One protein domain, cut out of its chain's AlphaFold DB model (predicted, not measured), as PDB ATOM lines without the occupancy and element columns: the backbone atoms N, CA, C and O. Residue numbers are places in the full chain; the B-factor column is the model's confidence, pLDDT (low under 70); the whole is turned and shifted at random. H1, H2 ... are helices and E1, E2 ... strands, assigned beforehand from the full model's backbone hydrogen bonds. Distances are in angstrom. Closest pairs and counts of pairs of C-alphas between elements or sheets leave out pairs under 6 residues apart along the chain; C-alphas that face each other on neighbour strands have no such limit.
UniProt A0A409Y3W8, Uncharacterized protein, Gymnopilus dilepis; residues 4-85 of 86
ATOM      1  N   ARG A   4     189.208 121.458 122.077       86.44
ATOM      2  CA  ARG A   4     187.894 122.066 121.840       86.44
ATOM      3  C   ARG A   4     188.001 123.570 122.046       86.44
ATOM      4  O   ARG A   4     188.633 124.019 122.997       86.44
ATOM      5  N   ILE A   5     187.399 124.328 121.142       89.12
ATOM      6  CA  ILE A   5     187.338 125.785 121.163       89.12
ATOM      7  C   ILE A   5     185.870 126.168 121.215       89.12
ATOM      8  O   ILE A   5     185.106 125.791 120.329       89.12
ATOM      9  N   TYR A   6     185.505 126.950 122.222       89.62
ATOM     10  CA  TYR A   6     184.180 127.540 122.348       89.62
ATOM     11  C   TYR A   6     184.294 129.038 122.134       89.62
ATOM     12  O   TYR A   6     185.180 129.682 122.697       89.62
ATOM     13  N   PHE A   7     183.429 129.594 121.298       90.12
ATOM     14  CA  PHE A   7     183.480 131.008 120.956       90.12
ATOM     15  C   PHE A   7     182.102 131.525 120.569       90.12
ATOM     16  O   PHE A   7     181.195 130.758 120.249       90.12
ATOM     17  N   VAL A   8     181.963 132.845 120.585       89.56
ATOM     18  CA  VAL A   8     180.765 133.538 120.121       89.56
ATOM     19  C   VAL A   8     181.077 134.120 118.755       89.56
ATOM     20  O   VAL A   8     182.077 134.820 118.587       89.56
ATOM     21  N   ASN A   9     180.282 133.762 117.751       89.38
ATOM     22  CA  ASN A   9     180.498 134.265 116.399       89.38
ATOM     23  C   ASN A   9     179.942 135.693 116.231       89.38
ATOM     24  O   ASN A   9     179.301 136.243 117.120       89.38
ATOM     25  N   GLN A  10     180.136 136.275 115.046       88.19
ATOM     26  CA  GLN A  10     179.662 137.628 114.715       88.19
ATOM     27  C   GLN A  10     178.133 137.800 114.771       88.19
ATOM     28  O   GLN A  10     177.643 138.923 114.758       88.19
ATOM     29  N   SER A  11     177.375 136.704 114.825       88.75
ATOM     30  CA  SER A  11     175.916 136.714 114.972       88.75
ATOM     31  C   SER A  11     175.472 136.559 116.429       88.75
ATOM     32  O   SER A  11     174.291 136.318 116.663       88.75
ATOM     33  N   ASN A  12     176.398 136.664 117.390       88.50
ATOM     34  CA  ASN A  12     176.157 136.440 118.814       88.50
ATOM     35  C   ASN A  12     175.627 135.033 119.126       88.50
ATOM     36  O   ASN A  12     174.739 134.867 119.955       88.50
ATOM     37  N   ILE A  13     176.157 134.012 118.446       86.88
ATOM     38  CA  ILE A  13     175.765 132.609 118.639       86.88
ATOM     39  C   ILE A  13     176.938 131.810 119.205       86.88
ATOM     40  O   ILE A  13     178.067 131.951 118.725       86.88
ATOM     41  N   LEU A  14     176.656 130.930 120.174       87.94
ATOM     42  CA  LEU A  14     177.650 130.021 120.750       87.94
ATOM     43  C   LEU A  14     178.036 128.967 119.721       87.94
ATOM     44  O   LEU A  14     177.176 128.325 119.118       87.94
ATOM     45  N   ARG A  15     179.336 128.779 119.530       88.38
ATOM     46  CA  ARG A  15     179.899 127.818 118.590       88.38
ATOM     47  C   ARG A  15     180.969 126.983 119.262       88.38
ATOM     48  O   ARG A  15     181.658 127.436 120.176       88.38
ATOM     49  N   GLU A  16     181.121 125.774 118.753       89.12
ATOM     50  CA  GLU A  16     182.172 124.840 119.113       89.12
ATOM     51  C   GLU A  16     182.952 124.426 117.867       89.12
ATOM     52  O   GLU A  16     182.384 124.095 116.827       89.12
ATOM     53  N   LYS A  17     184.272 124.376 118.011       89.38
ATOM     54  CA  LYS A  17     185.189 123.761 117.059       89.38
ATOM     55  C   LYS A  17     186.078 122.755 117.766       89.38
ATOM     56  O   LYS A  17     186.472 122.988 118.906       89.38
ATOM     57  N   TRP A  18     186.431 121.655 117.108       88.00
ATOM     58  CA  TRP A  18     187.264 120.621 117.724       88.00
ATOM     59  C   TRP A  18     188.283 119.996 116.767       88.00
ATOM     60  O   TRP A  18     188.115 120.028 115.548       88.00
ATOM     61  N   SER A  19     189.358 119.442 117.335       86.62
ATOM     62  CA  SER A  19     190.413 118.710 116.623       86.62
ATOM     63  C   SER A  19     190.901 117.508 117.438       86.62
ATOM     64  O   SER A  19     190.975 117.577 118.665       86.62
ATOM     65  N   ILE A  20     191.237 116.409 116.752       79.69
ATOM     66  CA  ILE A  20     191.608 115.103 117.341       79.69
ATOM     67  C   ILE A  20     193.124 114.960 117.532       79.69
ATOM     68  O   ILE A  20     193.584 114.270 118.450       79.69
ATOM     69  N   THR A  21     193.908 115.579 116.648       68.25
ATOM     70  CA  THR A  21     195.326 115.227 116.471       68.25
ATOM     71  C   THR A  21     196.243 116.411 116.168       68.25
ATOM     72  O   THR A  21     197.401 116.357 116.574       68.25
ATOM     73  N   THR A  22     195.757 117.491 115.541       65.38
ATOM     74  CA  THR A  22     196.621 118.606 115.100       65.38
ATOM     75  C   THR A  22     195.851 119.937 115.095       65.38
ATOM     76  O   THR A  22     194.751 119.985 114.539       65.38
ATOM     77  N   PRO A  23     196.384 121.050 115.645       65.31
ATOM     78  CA  PRO A  23     195.690 122.347 115.717       65.31
ATOM     79  C   PRO A  23     195.570 123.081 114.364       65.31
ATOM     80  O   PRO A  23     195.431 124.298 114.324       65.31
ATOM     81  N   THR A  24     195.647 122.365 113.242       70.88
ATOM     82  CA  THR A  24     195.607 122.931 111.886       70.88
ATOM     83  C   THR A  24     194.257 122.750 111.203       70.88
ATOM     84  O   THR A  24     193.940 123.480 110.267       70.88
ATOM     85  N   THR A  25     193.433 121.807 111.661       82.88
ATOM     86  CA  THR A  25     192.092 121.584 111.119       82.88
ATOM     87  C   THR A  25     191.104 121.477 112.261       82.88
ATOM     88  O   THR A  25     191.248 120.638 113.146       82.88
ATOM     89  N   PHE A  26     190.102 122.347 112.225       86.06
ATOM     90  CA  PHE A  26     189.019 122.364 113.188       86.06
ATOM     91  C   PHE A  26     187.724 121.982 112.491       86.06
ATOM     92  O   PHE A  26     187.322 122.630 111.524       86.06
ATOM     93  N   LEU A  27     187.081 120.938 112.997       88.00
ATOM     94  CA  LEU A  27     185.748 120.526 112.583       88.00
ATOM     95  C   LEU A  27     184.709 121.264 113.430       88.00
ATOM     96  O   LEU A  27     184.979 121.602 114.586       88.00
ATOM     97  N   GLU A  28     183.524 121.500 112.871       88.19
ATOM     98  CA  GLU A  28     182.394 121.987 113.666       88.19
ATOM     99  C   GLU A  28     182.026 120.942 114.728       88.19
ATOM    100  O   GLU A  28     181.956 119.739 114.455       88.19
ATOM    101  N   GLY A  29     181.861 121.413 115.962       84.75
ATOM    102  CA  GLY A  29     181.467 120.589 117.094       84.75
ATOM    103  C   GLY A  29     179.965 120.346 117.142       84.75
ATOM    104  O   GLY A  29     179.173 121.055 116.521       84.75
ATOM    105  N   GLU A  30     179.555 119.342 117.911       82.44
ATOM    106  CA  GLU A  30     178.144 118.984 118.049       82.44
ATOM    107  C   GLU A  30     177.311 120.134 118.630       82.44
ATOM    108  O   GLU A  30     176.160 120.311 118.227       82.44
ATOM    109  N   LEU A  31     177.900 120.969 119.496       81.81
ATOM    110  CA  LEU A  31     177.223 122.155 120.022       81.81
ATOM    111  C   LEU A  31     176.821 123.122 118.898       81.81
ATOM    112  O   LEU A  31     175.718 123.659 118.927       81.81
ATOM    113  N   SER A  32     177.682 123.310 117.888       82.44
ATOM    114  CA  SER A  32     177.388 124.153 116.718       82.44
ATOM    115  C   SER A  32     176.314 123.557 115.802       82.44
ATOM    116  O   SER A  32     175.651 124.308 115.079       82.44
ATOM    117  N   LEU A  33     176.194 122.224 115.783       72.25
ATOM    118  CA  LEU A  33     175.317 121.465 114.885       72.25
ATOM    119  C   LEU A  33     173.918 121.237 115.470       72.25
ATOM    120  O   LEU A  33     172.951 121.101 114.719       72.25
ATOM    121  N   LYS A  34     173.789 121.192 116.798       66.12
ATOM    122  CA  LYS A  34     172.498 121.059 117.482       66.12
ATOM    123  C   LYS A  34     171.862 122.422 117.767       66.12
ATOM    124  O   LYS A  34     172.491 123.469 117.660       66.12
ATOM    125  N   LYS A  35     170.565 122.407 118.097       57.28
ATOM    126  CA  LYS A  35     169.654 123.567 118.237       57.28
ATOM    127  C   LYS A  35     170.047 124.627 119.290       57.28
ATOM    128  O   LYS A  35     169.268 125.548 119.513       57.28
ATOM    129  N   TYR A  36     171.234 124.575 119.884       58.94
ATOM    130  CA  TYR A  36     171.718 125.536 120.886       58.94
ATOM    131  C   TYR A  36     172.311 126.799 120.257       58.94
ATOM    132  O   TYR A  36     173.225 127.414 120.804       58.94
ATOM    133  N   GLN A  37     171.764 127.218 119.111       64.06
ATOM    134  CA  GLN A  37     172.019 128.537 118.546       64.06
ATOM    135  C   GLN A  37     171.294 129.587 119.391       64.06
ATOM    136  O   GLN A  37     170.274 130.151 119.001       64.06
ATOM    137  N   VAL A  38     171.790 129.781 120.606       70.56
ATOM    138  CA  VAL A  38     171.252 130.728 121.568       70.56
ATOM    139  C   VAL A  38     171.907 132.069 121.286       70.56
ATOM    140  O   VAL A  38     173.131 132.155 121.202       70.56
ATOM    141  N   GLN A  39     171.086 133.104 121.121       81.81
ATOM    142  CA  GLN A  39     171.550 134.490 121.143       81.81
ATOM    143  C   GLN A  39     172.216 134.756 122.495       81.81
ATOM    144  O   GLN A  39     171.587 134.559 123.539       81.81
ATOM    145  N   ILE A  40     173.475 135.177 122.480       85.12
ATOM    146  CA  ILE A  40     174.273 135.450 123.674       85.12
ATOM    147  C   ILE A  40     174.536 136.948 123.795       85.12
ATOM    148  O   ILE A  40     174.840 137.607 122.808       85.12
ATOM    149  N   ASN A  41     174.488 137.478 125.017       84.94
ATOM    150  CA  ASN A  41     174.853 138.867 125.317       84.94
ATOM    151  C   ASN A  41     176.288 139.022 125.853       84.94
ATOM    152  O   ASN A  41     176.705 140.126 126.193       84.94
ATOM    153  N   SER A  42     177.047 137.929 125.936       82.69
ATOM    154  CA  SER A  42     178.417 137.879 126.452       82.69
ATOM    155  C   SER A  42     179.321 137.043 125.549       82.69
ATOM    156  O   SER A  42     178.851 136.340 124.656       82.69
ATOM    157  N   GLY A  43     180.626 137.055 125.836       86.12
ATOM    158  CA  GLY A  43     181.535 135.994 125.401       86.12
ATOM    159  C   GLY A  43     181.336 134.692 126.193       86.12
ATOM    160  O   GLY A  43     180.447 134.590 127.041       86.12
ATOM    161  N   VAL A  44     182.202 133.707 125.945       89.19
ATOM    162  CA  VAL A  44     182.316 132.514 126.801       89.19
ATOM    163  C   VAL A  44     182.985 132.917 128.114       89.19
ATOM    164  O   VAL A  44     184.077 133.480 128.098       89.19
ATOM    165  N   LEU A  45     182.331 132.636 129.241       91.38
ATOM    166  CA  LEU A  45     182.817 132.989 130.579       91.38
ATOM    167  C   LEU A  45     183.706 131.897 131.176       91.38
ATOM    168  O   LEU A  45     184.708 132.194 131.822       91.38
ATOM    169  N   TYR A  46     183.354 130.631 130.951       90.12
ATOM    170  CA  TYR A  46     184.177 129.486 131.328       90.12
ATOM    171  C   TYR A  46     183.907 128.294 130.408       90.12
ATOM    172  O   TYR A  46     182.834 128.175 129.815       90.12
ATOM    173  N   ALA A  47     184.878 127.386 130.334       89.88
ATOM    174  CA  ALA A  47     184.721 126.078 129.717       89.88
ATOM    175  C   ALA A  47     185.449 125.027 130.563       89.88
ATOM    176  O   ALA A  47     186.618 125.200 130.904       89.88
ATOM    177  N   LEU A  48     184.755 123.947 130.910       87.06
ATOM    178  CA  LEU A  48     185.262 122.870 131.758       87.06
ATOM    179  C   LEU A  48     185.140 121.536 131.025       87.06
ATOM    180  O   LEU A  48     184.131 121.262 130.370       87.06
ATOM    181  N   VAL A  49     186.167 120.698 131.165       80.44
ATOM    182  CA  VAL A  49     186.188 119.321 130.662       80.44
ATOM    183  C   VAL A  49     186.310 118.389 131.861       80.44
ATOM    184  O   VAL A  49     187.279 118.470 132.612       80.44
ATOM    185  N   GLY A  50     185.305 117.537 132.053       71.75
ATOM    186  CA  GLY A  50     185.291 116.523 133.105       71.75
ATOM    187  C   GLY A  50     186.346 115.428 132.894       71.75
ATOM    188  O   GLY A  50     186.887 115.285 131.792       71.75
ATOM    189  N   PRO A  51     186.657 114.647 133.944       64.88
ATOM    190  CA  PRO A  51     187.663 113.597 133.873       64.88
ATOM    191  C   PRO A  51     187.282 112.481 132.878       64.88
ATOM    192  O   PRO A  51     186.101 112.281 132.564       64.88
ATOM    193  N   PRO A  52     188.272 111.709 132.393       57.50
ATOM    194  CA  PRO A  52     188.024 110.564 131.522       57.50
ATOM    195  C   PRO A  52     187.091 109.559 132.212       57.50
ATOM    196  O   PRO A  52     187.336 109.177 133.352       57.50
ATOM    197  N   GLY A  53     186.025 109.133 131.531       59.38
ATOM    198  CA  GLY A  53     185.015 108.211 132.084       59.38
ATOM    199  C   GLY A  53     183.706 108.879 132.516       59.38
ATOM    200  O   GLY A  53     182.722 108.187 132.743       59.38
ATOM    201  N   GLY A  54     183.659 110.212 132.531       61.25
ATOM    202  CA  GLY A  54     182.438 110.996 132.695       61.25
ATOM    203  C   GLY A  54     182.563 112.280 131.891       61.25
ATOM    204  O   GLY A  54     182.831 113.331 132.464       61.25
ATOM    205  N   TRP A  55     182.441 112.179 130.560       62.28
ATOM    206  CA  TRP A  55     182.585 113.302 129.625       62.28
ATOM    207  C   TRP A  55     181.474 114.332 129.848       62.28
ATOM    208  O   TRP A  55     180.512 114.387 129.089       62.28
ATOM    209  N   SER A  56     181.613 115.138 130.895       75.25
ATOM    210  CA  SER A  56     180.839 116.345 131.111       75.25
ATOM    211  C   SER A  56     181.626 117.511 130.526       75.25
ATOM    212  O   SER A  56     182.652 117.900 131.087       75.25
ATOM    213  N   LEU A  57     181.183 118.057 129.398       85.06
ATOM    214  CA  LEU A  57     181.658 119.368 128.945       85.06
ATOM    215  C   LEU A  57     180.677 120.401 129.463       85.06
ATOM    216  O   LEU A  57     179.474 120.177 129.388       85.06
ATOM    217  N   ARG A  58     181.169 121.509 130.002       88.31
ATOM    218  CA  ARG A  58     180.314 122.602 130.470       88.31
ATOM    219  C   ARG A  58     180.853 123.913 129.943       88.31
ATOM    220  O   ARG A  58     182.055 124.151 130.032       88.31
ATOM    221  N   VAL A  59     179.976 124.737 129.387       89.88
ATOM    222  CA  VAL A  59     180.315 126.032 128.797       89.88
ATOM    223  C   VAL A  59     179.367 127.074 129.366       89.88
ATOM    224  O   VAL A  59     178.158 126.989 129.157       89.88
ATOM    225  N   GLY A  60     179.925 128.043 130.086       90.81
ATOM    226  CA  GLY A  60     179.176 129.134 130.699       90.81
ATOM    227  C   GLY A  60     179.142 130.384 129.834       90.81
ATOM    228  O   GLY A  60     180.165 130.788 129.272       90.81
ATOM    229  N   TYR A  61     177.978 131.019 129.755       90.38
ATOM    230  CA  TYR A  61     177.726 132.247 128.998       90.38
ATOM    231  C   TYR A  61     176.497 132.989 129.552       90.38
ATOM    232  O   TYR A  61     175.795 132.460 130.403       90.38
ATOM    233  N   GLN A  62     176.196 134.201 129.084       91.06
ATOM    234  CA  GLN A  62     174.958 134.917 129.431       91.06
ATOM    235  C   GLN A  62     174.010 134.919 128.236       91.06
ATOM    236  O   GLN A  62     174.210 135.656 127.268       91.06
ATOM    237  N   ALA A  63     172.970 134.086 128.276       88.50
ATOM    238  CA  ALA A  63     171.967 134.072 127.220       88.50
ATOM    239  C   ALA A  63     171.252 135.430 127.135       88.50
ATOM    240  O   ALA A  63     170.938 136.045 128.154       88.50
ATOM    241  N   ALA A  64     170.908 135.876 125.927       87.81
ATOM    242  CA  ALA A  64     170.214 137.148 125.723       87.81
ATOM    243  C   ALA A  64     168.856 137.213 126.446       87.81
ATOM    244  O   ALA A  64     168.419 138.285 126.854       87.81
ATOM    245  N   ARG A  65     168.213 136.054 126.657       86.94
ATOM    246  CA  ARG A  65     166.963 135.920 127.424       86.94
ATOM    247  C   ARG A  65     167.131 136.050 128.943       86.94
ATOM    248  O   ARG A  65     166.140 136.241 129.637       86.94
ATOM    249  N   ALA A  66     168.354 135.923 129.454       86.31
ATOM    250  CA  ALA A  66     168.677 135.975 130.878       86.31
ATOM    251  C   ALA A  66     170.018 136.711 131.098       86.31
ATOM    252  O   ALA A  66     170.981 136.118 131.579       86.31
ATOM    253  N   PRO A  67     170.110 138.011 130.750       86.12
ATOM    254  CA  PRO A  67     171.384 138.737 130.672       86.12
ATOM    255  C   PRO A  67     172.086 138.922 132.023       86.12
ATOM    256  O   PRO A  67     173.287 139.156 132.060       86.12
ATOM    257  N   ASN A  68     171.352 138.803 133.131       88.56
ATOM    258  CA  ASN A  68     171.881 138.963 134.487       88.56
ATOM    259  C   ASN A  68     172.205 137.622 135.164       88.56
ATOM    260  O   ASN A  68     172.529 137.606 136.348       88.56
ATOM    261  N   ALA A  69     172.098 136.507 134.439       88.12
ATOM    262  CA  ALA A  69     172.366 135.173 134.952       88.12
ATOM    263  C   ALA A  69     173.379 134.448 134.067       88.12
ATOM    264  O   ALA A  69     173.471 134.683 132.860       88.12
ATOM    265  N   ILE A  70     174.133 133.537 134.676       90.19
ATOM    266  CA  ILE A  70     174.980 132.619 133.927       90.19
ATOM    267  C   ILE A  70     174.108 131.448 133.474       90.19
ATOM    268  O   ILE A  70     173.431 130.783 134.255       90.19
ATOM    269  N   THR A  71     174.119 131.217 132.174       89.12
ATOM    270  CA  THR A  71     173.543 130.061 131.500       89.12
ATOM    271  C   THR A  71     174.656 129.058 131.225       89.12
ATOM    272  O   THR A  71     175.768 129.443 130.857       89.12
ATOM    273  N   GLU A  72     174.366 127.774 131.385       89.06
ATOM    274  CA  GLU A  72     175.299 126.692 131.102       89.06
ATOM    275  C   GLU A  72     174.775 125.815 129.961       89.06
ATOM    276  O   GLU A  72     173.669 125.281 130.028       89.06
ATOM    277  N   ALA A  73     175.601 125.610 128.933       88.00
ATOM    278  CA  ALA A  73     175.458 124.472 128.031       88.00
ATOM    279  C   ALA A  73     176.304 123.318 128.569       88.00
ATOM    280  O   ALA A  73     177.514 123.462 128.761       88.00
ATOM    281  N   SER A  74     175.676 122.169 128.796       87.31
ATOM    282  CA  SER A  74     176.321 120.972 129.329       87.31
ATOM    283  C   SER A  74     176.178 119.807 128.358       87.31
ATOM    284  O   SER A  74     175.089 119.546 127.865       87.31
ATOM    285  N   HIS A  75     177.271 119.109 128.071       85.00
ATOM    286  CA  HIS A  75     177.272 117.856 127.327       85.00
ATOM    287  C   HIS A  75     177.516 116.728 128.310       85.00
ATOM    288  O   HIS A  75     178.647 116.564 128.759       85.00
ATOM    289  N   ILE A  76     176.474 115.990 128.670       80.69
ATOM    290  CA  ILE A  76     176.532 114.889 129.633       80.69
ATOM    291  C   ILE A  76     175.980 113.653 128.925       80.69
ATOM    292  O   ILE A  76     174.959 113.738 128.251       80.69
ATOM    293  N   GLU A  77     176.685 112.522 129.023       78.19
ATOM    294  CA  GLU A  77     176.239 111.232 128.458       78.19
ATOM    295  C   GLU A  77     175.901 111.271 126.950       78.19
ATOM    296  O   GLU A  77     175.051 110.532 126.464       78.19
ATOM    297  N   GLY A  78     176.590 112.121 126.178       76.75
ATOM    298  CA  GLY A  78     176.377 112.221 124.727       76.75
ATOM    299  C   GLY A  78     175.232 113.151 124.314       76.75
ATOM    300  O   GLY A  78     174.828 113.150 123.151       76.75
ATOM    301  N   VAL A  79     174.682 113.925 125.253       78.81
ATOM    302  CA  VAL A  79     173.592 114.863 124.988       78.81
ATOM    303  C   VAL A  79     173.982 116.253 125.470       78.81
ATOM    304  O   VAL A  79     174.321 116.451 126.635       78.81
ATOM    305  N   TRP A  80     173.920 117.227 124.559       81.44
ATOM    306  CA  TRP A  80     173.934 118.642 124.919       81.44
ATOM    307  C   TRP A  80     172.584 119.043 125.497       81.44
ATOM    308  O   TRP A  80     171.554 118.697 124.918       81.44
ATOM    309  N   ASP A  81     172.608 119.805 126.580       82.31
ATOM    310  CA  ASP A  81     171.451 120.346 127.283       82.31
ATOM    311  C   ASP A  81     171.784 121.736 127.842       82.31
ATOM    312  O   ASP A  81     172.935 122.006 128.200       82.31
ATOM    313  N   GLU A  82     170.790 122.620 127.910       81.56
ATOM    314  CA  GLU A  82     170.949 123.984 128.417       81.56
ATOM    315  C   GLU A  82     170.237 124.152 129.756       81.56
ATOM    316  O   GLU A  82     169.080 123.770 129.919       81.56
ATOM    317  N   ARG A  83     170.935 124.742 130.727       77.62
ATOM    318  CA  ARG A  83     170.476 124.853 132.109       77.62
ATOM    319  C   ARG A  83     170.846 126.217 132.677       77.62
ATOM    320  O   ARG A  83     171.847 126.812 132.281       77.62
ATOM    321  N   ALA A  84     170.068 126.698 133.641       74.75
ATOM    322  CA  ALA A  84     170.531 127.784 134.502       74.75
ATOM    323  C   ALA A  84     171.725 127.274 135.330       74.75
ATOM    324  O   ALA A  84     171.667 126.167 135.866       74.75
ATOM    325  N   PHE A  85     172.810 128.052 135.397       67.50
ATOM    326  CA  PHE A  85     173.996 127.677 136.174       67.50
ATOM    327  C   PHE A  85     173.749 127.822 137.687       67.50
ATOM    328  O   PHE A  85     174.284 127.034 138.466       67.50
TER     329      PHE A  85
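Overview. This is residues 4 to 85 of the 86 residues of an uncharacterized protein of Gymnopilus dilepis (UniProt A0A409Y3W8). A four-stranded antiparallel sheet of E3, E4, E5 and E6 forms one layer, and the smaller hairpin of E1 and E2 lies over part of one of its faces; the sheet's other face is bare. The short helix H1 sits beside E2 and only grazes the larger sheet, and the long link of residues 34 to 45 leads from H1 to E3. The printed part has 82 residues, with E1, E2, H1, E3, E4, E5 and E6 in this order along it; the class is mostly strand, though named elements hold only 36 residues, under half. The larger sheet, in the order E3, E4, E5, E6, is a meander, each strand the antiparallel neighbour of the one before. The whole is compact, with a radius of gyration of the C-alphas of 12.5 A and spans of 37 by 29 by 20 A.

Along the chain. E1, residues 4 to 8, begins at C-alpha 4 (187.894, 122.066, 121.840) and is 13.6 A long. E2 is residues 14 to 19, 17.5 A. H1 is residues 30 to 33, 4.9 A. E3, residues 46 to 49, begins at C-alpha 46 (184.177, 129.486, 131.328) and is 10.4 A long. E4 is residues 57 to 61, 13.5 A, and E5 is residues 71 to 76, 15.6 A. E6, residues 79 to 84, is 16.3 A long and ends at C-alpha 84 (170.531, 127.784, 134.502).

Arrangement. E1 and E2 form a hairpin, antiparallel at 156 degrees, with N 5 and O 17 within hydrogen-bond range at 2.8 A. Residues 17 to 18 of E2 also pair, antiparallel, with residues 27 to 28. The closest C-alphas of E1 and E3 are those of Tyr 6 and Ala 47, 7.5 A apart. The closest C-alphas of E2 and H1 are those of Arg 15 and Ser 32, 4.8 A apart. H1 only grazes the larger sheet, with its residues 30 to 31; it is too short for any O i to N i+4 pair, and its one O i to N i+3 pair is within range. E3 and E4 form a hairpin at 175 degrees, with N 48 and O 58 2.8 A apart. E4 and E5 form a hairpin at 170 degrees, with N 71 and O 61 2.7 A apart. E5 and E6 form a hairpin at 152 degrees, with N 74 and O 81 2.8 A apart. E3 and E6 are the edge strands and are apart, and E2 is apart from each strand of that sheet.

Size, cuts and confidence. The two C-alphas farthest apart, those of Thr 21 and Asn 68, are 37.9 A from each other. The printed part has no cut. The link from H1 to E3, 12 residues, is long, and those from E1 to E2 and from E5 to E6 are tight. The mean pLDDT of the printed part is 81.6; residues 21 to 23, 34 to 37, 51 to 55 and 85 are under 70.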